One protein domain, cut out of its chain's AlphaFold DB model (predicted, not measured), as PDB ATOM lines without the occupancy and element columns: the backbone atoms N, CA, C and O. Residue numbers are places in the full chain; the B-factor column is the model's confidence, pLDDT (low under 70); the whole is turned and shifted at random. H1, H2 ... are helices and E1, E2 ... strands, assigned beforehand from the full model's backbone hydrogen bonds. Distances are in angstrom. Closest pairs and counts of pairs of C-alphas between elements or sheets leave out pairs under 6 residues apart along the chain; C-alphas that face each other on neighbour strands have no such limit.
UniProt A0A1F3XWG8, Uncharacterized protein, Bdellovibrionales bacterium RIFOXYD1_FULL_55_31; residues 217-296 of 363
ATOM      1  N   ARG A 217      91.816 111.234  88.392       93.06
ATOM      2  CA  ARG A 217      92.425 110.856  87.114       93.06
ATOM      3  C   ARG A 217      91.357 110.779  86.030       93.06
ATOM      4  O   ARG A 217      90.304 110.169  86.216       93.06
ATOM      5  N   LEU A 218      91.679 111.360  84.881       89.50
ATOM      6  CA  LEU A 218      90.881 111.295  83.667       89.50
ATOM      7  C   LEU A 218      91.631 110.503  82.599       89.50
ATOM      8  O   LEU A 218      92.817 110.730  82.343       89.50
ATOM      9  N   PHE A 219      90.912 109.601  81.941       86.50
ATOM     10  CA  PHE A 219      91.410 108.865  80.789       86.50
ATOM     11  C   PHE A 219      90.854 109.511  79.531       86.50
ATOM     12  O   PHE A 219      89.660 109.431  79.253       86.50
ATOM     13  N   LEU A 220      91.726 110.166  78.767       84.88
ATOM     14  CA  LEU A 220      91.322 110.723  77.478       84.88
ATOM     15  C   LEU A 220      91.239 109.626  76.413       84.88
ATOM     16  O   LEU A 220      90.395 109.679  75.523       84.88
ATOM     17  N   ARG A 221      92.136 108.636  76.489       84.06
ATOM     18  CA  ARG A 221      92.282 107.547  75.515       84.06
ATOM     19  C   ARG A 221      92.781 106.295  76.243       84.06
ATOM     20  O   ARG A 221      93.393 106.385  77.306       84.06
ATOM     21  N   ALA A 222      92.549 105.116  75.667       82.12
ATOM     22  CA  ALA A 222      93.028 103.863  76.253       82.12
ATOM     23  C   ALA A 222      94.566 103.777  76.218       82.12
ATOM     24  O   ALA A 222      95.164 103.979  75.159       82.12
ATOM     25  N   THR A 223      95.201 103.365  77.323       86.50
ATOM     26  CA  THR A 223      96.671 103.307  77.481       86.50
ATOM     27  C   THR A 223      97.395 102.571  76.348       86.50
ATOM     28  O   THR A 223      98.424 103.032  75.857       86.50
ATOM     29  N   ARG A 224      96.822 101.468  75.844       83.12
ATOM     30  CA  ARG A 224      97.370 100.700  74.705       83.12
ATOM     31  C   ARG A 224      97.590 101.534  73.440       83.12
ATOM     32  O   ARG A 224      98.443 101.204  72.622       83.12
ATOM     33  N   GLN A 225      96.808 102.597  73.257       83.62
ATOM     34  CA  GLN A 225      96.937 103.466  72.093       83.62
ATOM     35  C   GLN A 225      98.208 104.318  72.196       83.62
ATOM     36  O   GLN A 225      98.903 104.477  71.198       83.62
ATOM     37  N   TYR A 226      98.580 104.767  73.395       88.81
ATOM     38  CA  TYR A 226      99.842 105.472  73.626       88.81
ATOM     39  C   TYR A 226     101.061 104.565  73.436       88.81
ATOM     40  O   TYR A 226     102.035 104.973  72.805       88.81
ATOM     41  N   TYR A 227     100.977 103.311  73.892       87.00
ATOM     42  CA  TYR A 227     102.033 102.321  73.663       87.00
ATOM     43  C   TYR A 227     102.339 102.109  72.183       87.00
ATOM     44  O   TYR A 227     103.502 102.104  71.797       87.00
ATOM     45  N   SER A 228     101.306 102.048  71.336       82.06
ATOM     46  CA  SER A 228     101.496 101.888  69.889       82.06
ATOM     47  C   SER A 228     102.371 102.985  69.258       82.06
ATOM     48  O   SER A 228     103.074 102.719  68.276       82.06
ATOM     49  N   TRP A 229     102.373 104.187  69.849       82.56
ATOM     50  CA  TRP A 229     103.221 105.308  69.447       82.56
ATOM     51  C   TRP A 229     104.605 105.266  70.085       82.56
ATOM     52  O   TRP A 229     105.588 105.443  69.369       82.56
ATOM     53  N   LEU A 230     104.699 104.989  71.391       84.62
ATOM     54  CA  LEU A 230     105.990 104.868  72.083       84.62
ATOM     55  C   LEU A 230     106.862 103.776  71.450       84.62
ATOM     56  O   LEU A 230     108.072 103.939  71.324       84.62
ATOM     57  N   GLU A 231     106.234 102.697  70.988       84.75
ATOM     58  CA  GLU A 231     106.880 101.576  70.303       84.75
ATOM     59  C   GLU A 231     107.100 101.823  68.797       84.75
ATOM     60  O   GLU A 231     107.592 100.942  68.096       84.75
ATOM     61  N   GLN A 232     106.742 103.007  68.280       71.44
ATOM     62  CA  GLN A 232     106.918 103.421  66.880       71.44
ATOM     63  C   GLN A 232     106.388 102.406  65.855       71.44
ATOM     64  O   GLN A 232     106.955 102.227  64.778       71.44
ATOM     65  N   THR A 233     105.253 101.765  66.143       66.25
ATOM     66  CA  THR A 233     104.679 100.696  65.297       66.25
ATOM     67  C   THR A 233     104.150 101.169  63.928       66.25
ATOM     68  O   THR A 233     103.509 100.405  63.207       66.25
ATOM     69  N   GLY A 234     104.391 102.432  63.552       58.66
ATOM     70  CA  GLY A 234     104.002 103.020  62.266       58.66
ATOM     71  C   GLY A 234     102.501 103.284  62.105       58.66
ATOM     72  O   GLY A 234     102.066 103.678  61.025       58.66
ATOM     73  N   ARG A 235     101.691 103.075  63.151       67.44
ATOM     74  CA  ARG A 235     100.247 103.336  63.119       67.44
ATOM     75  C   ARG A 235      99.958 104.784  63.505       67.44
ATOM     76  O   ARG A 235     100.395 105.245  64.556       67.44
ATOM     77  N   ALA A 236      99.196 105.483  62.666       71.94
ATOM     78  CA  ALA A 236      98.621 106.769  63.038       71.94
ATOM     79  C   ALA A 236      97.672 106.579  64.232       71.94
ATOM     80  O   ALA A 236      96.866 105.644  64.247       71.94
ATOM     81  N   ILE A 237      97.787 107.448  65.238       76.50
ATOM     82  CA  ILE A 237      96.838 107.496  66.348       76.50
ATOM     83  C   ILE A 237      95.626 108.313  65.896       76.50
ATOM     84  O   ILE A 237      95.764 109.494  65.589       76.50
ATOM     85  N   GLU A 238      94.450 107.684  65.900       74.88
ATOM     86  CA  GLU A 238      93.164 108.312  65.582       74.88
ATOM     87  C   GLU A 238      92.205 108.225  66.780       74.88
ATOM     88  O   GLU A 238      92.088 107.137  67.364       74.88
ATOM     89  N   PRO A 239      91.553 109.334  67.196       75.81
ATOM     90  CA  PRO A 239      91.785 110.719  66.744       75.81
ATOM     91  C   PRO A 239      93.214 111.230  67.032       75.81
ATOM     92  O   PRO A 239      93.861 110.685  67.929       75.81
ATOM     93  N   PRO A 240      93.702 112.276  66.336       83.44
ATOM     94  CA  PRO A 240      95.038 112.827  66.552       83.44
ATOM     95  C   PRO A 240      95.294 113.239  68.005       83.44
ATOM     96  O   PRO A 240      94.407 113.762  68.677       83.44
ATOM     97  N   LEU A 241      96.534 113.045  68.459       86.12
ATOM     98  CA  LEU A 241      96.984 113.439  69.795       86.12
ATOM     99  C   LEU A 241      96.888 114.957  70.008       86.12
ATOM    100  O   LEU A 241      97.301 115.748  69.153       86.12
ATOM    101  N   HIS A 242      96.427 115.353  71.189       87.94
ATOM    102  CA  HIS A 242      96.437 116.735  71.660       87.94
ATOM    103  C   HIS A 242      97.849 117.193  72.043       87.94
ATOM    104  O   HIS A 242      98.736 116.384  72.321       87.94
ATOM    105  N   GLU A 243      98.066 118.508  72.111       90.75
ATOM    106  CA  GLU A 243      99.372 119.097  72.444       90.75
ATOM    107  C   GLU A 243      99.903 118.605  73.801       90.75
ATOM    108  O   GLU A 243     101.057 118.190  73.911       90.75
ATOM    109  N   SER A 244      99.041 118.549  74.819       93.06
ATOM    110  CA  SER A 244      99.419 118.059  76.149       93.06
ATOM    111  C   SER A 244      99.683 116.550  76.193       93.06
ATOM    112  O   SER A 244     100.449 116.087  77.039       93.06
ATOM    113  N   GLU A 245      99.088 115.761  75.292       92.38
ATOM    114  CA  GLU A 245      99.445 114.346  75.135       92.38
ATOM    115  C   GLU A 245     100.814 114.217  74.471       92.38
ATOM    116  O   GLU A 245     101.670 113.484  74.962       92.38
ATOM    117  N   TRP A 246     101.047 114.987  73.402       90.88
ATOM    118  CA  TRP A 246     102.331 115.055  72.706       90.88
ATOM    119  C   TRP A 246     103.479 115.411  73.640       90.88
ATOM    120  O   TRP A 246     104.540 114.793  73.568       90.88
ATOM    121  N   GLU A 247     103.294 116.402  74.507       92.81
ATOM    122  CA  GLU A 247     104.331 116.837  75.438       92.81
ATOM    123  C   GLU A 247     104.734 115.720  76.414       92.81
ATOM    124  O   GLU A 247     105.916 115.504  76.675       92.81
ATOM    125  N   GLN A 248     103.763 114.983  76.955       94.31
ATOM    126  CA  GLN A 248     104.015 113.856  77.861       94.31
ATOM    127  C   GLN A 248     104.663 112.676  77.125       94.31
ATOM    128  O   GLN A 248     105.695 112.165  77.555       94.31
ATOM    129  N   LEU A 249     104.143 112.324  75.951       92.44
ATOM    130  CA  LEU A 249     104.672 111.239  75.127       92.44
ATOM    131  C   LEU A 249     106.113 111.490  74.666       92.44
ATOM    132  O   LEU A 249     106.938 110.581  74.715       92.44
ATOM    133  N   LYS A 250     106.469 112.730  74.296       91.31
ATOM    134  CA  LYS A 250     107.855 113.110  73.949       91.31
ATOM    135  C   LYS A 250     108.856 112.859  75.082       91.31
ATOM    136  O   LYS A 250     110.040 112.689  74.804       91.31
ATOM    137  N   ARG A 251     108.395 112.825  76.338       91.81
ATOM    138  CA  ARG A 251     109.207 112.496  77.522       91.81
ATOM    139  C   ARG A 251     109.296 110.989  77.794       91.81
ATOM    140  O   ARG A 251     110.046 110.583  78.675       91.81
ATOM    141  N   GLY A 252     108.562 110.165  77.045       90.31
ATOM    142  CA  GLY A 252     108.448 108.725  77.273       90.31
ATOM    143  C   GLY A 252     107.402 108.339  78.321       90.31
ATOM    144  O   GLY A 252     107.381 107.186  78.750       90.31
ATOM    145  N   ASP A 253     106.548 109.278  78.739       93.00
ATOM    146  CA  ASP A 253     105.479 109.028  79.705       93.00
ATOM    147  C   ASP A 253     104.187 108.599  79.006       93.00
ATOM    148  O   ASP A 253     103.850 109.079  77.921       93.00
ATOM    149  N   ILE A 254     103.404 107.757  79.681       93.25
ATOM    150  CA  ILE A 254     101.993 107.580  79.340       93.25
ATOM    151  C   ILE A 254     101.224 108.813  79.851       93.25
ATOM    152  O   ILE A 254     101.304 109.097  81.052       93.25
ATOM    153  N   PRO A 255     100.462 109.525  78.992       93.94
ATOM    154  CA  PRO A 255      99.726 110.718  79.391       93.94
ATOM    155  C   PRO A 255      98.847 110.511  80.627       93.94
ATOM    156  O   PRO A 255      98.089 109.542  80.731       93.94
ATOM    157  N   TYR A 256      98.957 111.448  81.564       94.00
ATOM    158  CA  TYR A 256      98.291 111.428  82.853       94.00
ATOM    159  C   TYR A 256      97.564 112.756  83.061       94.00
ATOM    160  O   TYR A 256      98.172 113.798  83.313       94.00
ATOM    161  N   PHE A 257      96.240 112.710  82.942       93.81
ATOM    162  CA  PHE A 257      95.380 113.869  83.128       93.81
ATOM    163  C   PHE A 257      94.620 113.755  84.433       93.81
ATOM    164  O   PHE A 257      94.229 112.665  84.854       93.81
ATOM    165  N   VAL A 258      94.390 114.896  85.062       93.88
ATOM    166  CA  VAL A 258      93.595 114.991  86.275       93.88
ATOM    167  C   VAL A 258      92.646 116.166  86.215       93.88
ATOM    168  O   VAL A 258      92.815 117.083  85.418       93.88
ATOM    169  N   ARG A 259      91.668 116.169  87.107       90.31
ATOM    170  CA  ARG A 259      90.775 117.301  87.312       90.31
ATOM    171  C   ARG A 259      90.349 117.369  88.775       90.31
ATOM    172  O   ARG A 259      90.276 116.346  89.452       90.31
ATOM    173  N   PHE A 260      90.108 118.577  89.267       89.88
ATOM    174  CA  PHE A 260      89.665 118.836  90.640       89.88
ATOM    175  C   PHE A 260      88.149 119.013  90.679       89.88
ATOM    176  O   PHE A 260      87.572 119.528  89.727       89.88
ATOM    177  N   LEU A 261      87.497 118.604  91.767       84.06
ATOM    178  CA  LEU A 261      86.030 118.548  91.839       84.06
ATOM    179  C   LEU A 261      85.339 119.907  91.644       84.06
ATOM    180  O   LEU A 261      84.209 119.959  91.168       84.06
ATOM    181  N   ASP A 262      86.007 121.000  92.010       80.50
ATOM    182  CA  ASP A 262      85.530 122.376  91.866       80.50
ATOM    183  C   ASP A 262      86.016 123.061  90.576       80.50
ATOM    184  O   ASP A 262      85.697 124.229  90.338       80.50
ATOM    185  N   SER A 263      86.731 122.333  89.713       83.50
ATOM    186  CA  SER A 263      87.271 122.842  88.458       83.50
ATOM    187  C   SER A 263      86.724 122.098  87.237       83.50
ATOM    188  O   SER A 263      86.503 120.885  87.220       83.50
ATOM    189  N   LYS A 264      86.522 122.858  86.159       80.56
ATOM    190  CA  LYS A 264      86.243 122.310  84.824       80.56
ATOM    191  C   LYS A 264      87.514 122.080  84.015       80.56
ATOM    192  O   LYS A 264      87.443 121.467  82.955       80.56
ATOM    193  N   GLU A 265      88.643 122.593  84.488       87.81
ATOM    194  CA  GLU A 265      89.915 122.474  83.796       87.81
ATOM    195  C   GLU A 265      90.461 121.060  83.952       87.81
ATOM    196  O   GLU A 265      90.491 120.489  85.046       87.81
ATOM    197  N   ILE A 266      90.892 120.498  82.826       90.75
ATOM    198  CA  ILE A 266      91.700 119.288  82.813       90.75
ATOM    199  C   ILE A 266      93.143 119.734  82.939       90.75
ATOM    200  O   ILE A 266      93.594 120.593  82.190       90.75
ATOM    201  N   MET A 267      93.853 119.138  83.880       94.44
ATOM    202  CA  MET A 267      95.222 119.469  84.224       94.44
ATOM    203  C   MET A 267      96.140 118.298  83.884       94.44
ATOM    204  O   MET A 267      95.716 117.142  83.864       94.44
ATOM    205  N   TYR A 268      97.415 118.586  83.668       95.19
ATOM    206  CA  TYR A 268      98.468 117.584  83.521       95.19
ATOM    207  C   TYR A 268      99.784 118.113  84.091       95.19
ATOM    208  O   TYR A 268      99.922 119.312  84.341       95.19
ATOM    209  N   PHE A 269     100.752 117.226  84.314       93.06
ATOM    210  CA  PHE A 269     102.061 117.615  84.829       93.06
ATOM    211  C   PHE A 269     102.955 118.159  83.709       93.06
ATOM    212  O   PHE A 269     103.438 117.405  82.865       93.06
ATOM    213  N   HIS A 270     103.196 119.469  83.722       92.00
ATOM    214  CA  HIS A 270     104.129 120.125  82.795       92.00
ATOM    215  C   HIS A 270     105.569 120.084  83.274       92.00
ATOM    216  O   HIS A 270     106.485 119.931  82.471       92.00
ATOM    217  N   GLU A 271     105.740 120.163  84.593       90.50
ATOM    218  CA  GLU A 271     107.005 120.071  85.316       90.50
ATOM    219  C   GLU A 271     106.829 119.138  86.526       90.50
ATOM    220  O   GLU A 271     105.693 118.865  86.944       90.50
ATOM    221  N   PRO A 272     107.921 118.610  87.113       88.75
ATOM    222  CA  PRO A 272     107.822 117.758  88.289       88.75
ATOM    223  C   PRO A 272     107.027 118.430  89.416       88.75
ATOM    224  O   PRO A 272     107.410 119.479  89.915       88.75
ATOM    225  N   ALA A 273     105.933 117.784  89.832       84.75
ATOM    226  CA  ALA A 273     105.005 118.260  90.868       84.75
ATOM    227  C   ALA A 273     104.203 119.541  90.539       84.75
ATOM    228  O   ALA A 273     103.442 119.993  91.394       84.75
ATOM    229  N   THR A 274     104.278 120.059  89.309       90.81
ATOM    230  CA  THR A 274     103.528 121.247  88.872       90.81
ATOM    231  C   THR A 274     102.479 120.868  87.830       90.81
ATOM    232  O   THR A 274     102.801 120.351  86.758       90.81
ATOM    233  N   LEU A 275     101.213 121.142  88.147       93.25
ATOM    234  CA  LEU A 275     100.082 120.952  87.241       93.25
ATOM    235  C   LEU A 275      99.807 122.226  86.439       93.25
ATOM    236  O   LEU A 275      99.844 123.321  86.996       93.25
ATOM    237  N   GLN A 276      99.447 122.072  85.165       95.00
ATOM    238  CA  GLN A 276      98.933 123.161  84.332       95.00
ATOM    239  C   GLN A 276      97.710 122.723  83.515       95.00
ATOM    240  O   GLN A 276      97.546 121.518  83.289       95.00
ATOM    241  N   PRO A 277      96.870 123.666  83.048       94.69
ATOM    242  CA  PRO A 277      95.747 123.348  82.175       94.69
ATOM    243  C   PRO A 277      96.199 122.679  80.874       94.69
ATOM    244  O   PRO A 277      97.151 123.111  80.222       94.69
ATOM    245  N   ALA A 278      95.507 121.613  80.486       91.94
ATOM    246  CA  ALA A 278      95.731 120.897  79.243       91.94
ATOM    247  C   ALA A 278      95.134 121.665  78.058       91.94
ATOM    248  O   ALA A 278      93.982 122.104  78.098       91.94
ATOM    249  N   ASN A 279      95.889 121.769  76.964       87.50
ATOM    250  CA  ASN A 279      95.375 122.311  75.714       87.50
ATOM    251  C   ASN A 279      94.657 121.205  74.928       87.50
ATOM    252  O   ASN A 279      95.273 120.426  74.198       87.50
ATOM    253  N   LEU A 280      93.338 121.142  75.110       79.75
ATOM    254  CA  LEU A 280      92.442 120.158  74.497       79.75
ATOM    255  C   LEU A 280      91.536 120.796  73.427       79.75
ATOM    256  O   LEU A 280      90.415 120.346  73.208       79.75
ATOM    257  N   ALA A 281      91.978 121.872  72.764       62.75
ATOM    258  CA  ALA A 281      91.137 122.664  71.856       62.75
ATOM    259  C   ALA A 281      90.506 121.860  70.694       62.75
ATOM    260  O   ALA A 281      89.425 122.213  70.227       62.75
ATOM    261  N   SER A 282      91.121 120.754  70.259       56.59
ATOM    262  CA  SER A 282      90.566 119.845  69.238       56.59
ATOM    263  C   SER A 282      89.664 118.733  69.795       56.59
ATOM    264  O   SER A 282      89.120 117.936  69.038       56.59
ATOM    265  N   ALA A 283      89.501 118.654  71.113       51.81
ATOM    266  CA  ALA A 283      88.900 117.519  71.804       51.81
ATOM    267  C   ALA A 283      87.382 117.653  72.013       51.81
ATOM    268  O   ALA A 283      86.671 116.663  72.167       51.81
ATOM    269  N   LEU A 284      86.862 118.884  71.949       49.84
ATOM    270  CA  LEU A 284      85.434 119.189  72.103       49.84
ATOM    271  C   LEU A 284      84.572 118.754  70.903       49.84
ATOM    272  O   LEU A 284      83.346 118.787  70.988       49.84
ATOM    273  N   THR A 285      85.188 118.337  69.792       48.12
ATOM    274  CA  THR A 285      84.486 117.735  68.647       48.12
ATOM    275  C   THR A 285      84.333 116.220  68.763       48.12
ATOM    276  O   THR A 285      83.518 115.643  68.043       48.12
ATOM    277  N   ASP A 286      85.072 115.570  69.666       54.22
ATOM    278  CA  ASP A 286      84.934 114.139  69.914       54.22
ATOM    279  C   ASP A 286      83.848 113.893  70.974       54.22
ATOM    280  O   ASP A 286      83.984 114.251  72.148       54.22
ATOM    281  N   ARG A 287      82.734 113.276  70.557       50.06
ATOM    282  CA  ARG A 287      81.614 112.944  71.453       50.06
ATOM    283  C   ARG A 287      82.044 112.034  72.608       50.06
ATOM    284  O   ARG A 287      81.409 112.088  73.658       50.06
ATOM    285  N   GLY A 288      83.084 111.212  72.424       49.91
ATOM    286  CA  GLY A 288      83.615 110.343  73.477       49.91
ATOM    287  C   GLY A 288      84.254 111.143  74.610       49.91
ATOM    288  O   GLY A 288      83.955 110.905  75.779       49.91
ATOM    289  N   LEU A 289      85.046 112.160  74.258       52.31
ATOM    290  CA  LEU A 289      85.700 113.031  75.228       52.31
ATOM    291  C   LEU A 289      84.723 114.014  75.880       52.31
ATOM    292  O   LEU A 289      84.812 114.283  77.072       52.31
ATOM    293  N   ALA A 290      83.733 114.514  75.136       50.03
ATOM    294  CA  ALA A 290      82.715 115.410  75.686       50.03
ATOM    295  C   ALA A 290      81.965 114.797  76.890       50.03
ATOM    296  O   ALA A 290      81.633 115.520  77.834       50.03
ATOM    297  N   ASN A 291      81.754 113.474  76.882       48.75
ATOM    298  CA  ASN A 291      81.095 112.739  77.963       48.75
ATOM    299  C   ASN A 291      82.003 112.503  79.185       48.75
ATOM    300  O   ASN A 291      81.504 112.556  80.303       48.75
ATOM    301  N   SER A 292      83.315 112.294  79.005       49.19
ATOM    302  CA  SER A 292      84.283 112.189  80.119       49.19
ATOM    303  C   SER A 292      84.693 113.558  80.686       49.19
ATOM    304  O   SER A 292      85.104 113.682  81.838       49.19
ATOM    305  N   ILE A 293      84.525 114.630  79.904       50.25
ATOM    306  CA  ILE A 293      84.790 116.016  80.318       50.25
ATOM    307  C   ILE A 293      83.623 116.608  81.128       50.25
ATOM    308  O   ILE A 293      83.836 117.521  81.931       50.25
ATOM    309  N   THR A 294      82.393 116.105  80.993       46.34
ATOM    310  CA  THR A 294      81.235 116.650  81.721       46.34
ATOM    311  C   THR A 294      81.140 116.102  83.149       46.34
ATOM    312  O   THR A 294      80.293 115.272  83.456       46.34
ATOM    313  N   PHE A 295      81.937 116.643  84.080       51.06
ATOM    314  CA  PHE A 295      81.466 116.650  85.470       51.06
ATOM    315  C   PHE A 295      80.338 117.655  85.593       51.06
ATOM    316  O   PHE A 295      80.449 118.816  85.178       51.06
ATOM    317  N   GLN A 296      79.263 117.211  86.225       50.09
ATOM    318  CA  GLN A 296      78.253 118.123  86.717       50.09
ATOM    319  C   GLN A 296      78.886 119.014  87.790       50.09
ATOM    320  O   GLN A 296      79.674 118.561  88.615       50.09
TER     321      GLN A 296
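AT A GLANCE: This is residues 217 to 296 of the 363 residues of an uncharacterized protein of Bdellovibrionales bacterium RIFOXYD1_FULL_55_31 (UniProt A0A1F3XWG8). A small antiparallel sheet, order E1 - E2 - E3, has helix H2 over one face; H1 lies near H2 but off the sheet, and H3 is also off the sheet, apart from both H1 and H2. The printed part has 80 residues, under half in H1, H2, E1, E2, E3 and H3, in that order; the class is mixed. It is compact, radius of gyration of the C-alphas 12.6 A, spanning 39 by 31 by 18 A.

IN THESE COORDINATES: H1, residues 223 to 230, begins at C-alpha 223 (96.671, 103.307, 77.481) and measures 10.9 A from first to last C-alpha. H2, 243 to 250, measures 10.5 A; E1, 257 to 259, 7.1 A; E2, 267 to 271, 11.8 A; E3, 274 to 277, 10.5 A; H3, 287 to 293, 9.9 A, ending at (84.790, 116.016, 80.318).

HOW THE PARTS SIT: E1 E2 E3 form a meander, two antiparallel hairpins in a row; within hydrogen-bond range are N 258 and O 267, 2.9 A, and N 276 and O 268, 2.9 A. H2 is over E2, closest C-alphas Ser 244 and Tyr 268, 7.4 A. H1 is close to but not clearly touching H2, closest C-alphas Leu 230 and Leu 249, 7.2 A. O i to N i+4 pairs are within range throughout H2, 3 of 4 in H1, 1 of 3 in H3, beside 1 of 4 O i to N i+3.

THE WHOLE: The printed part has no cut. The H1 to H2 link is long. Confidence is under 70 at residues 233 to 235 and 281 to 296.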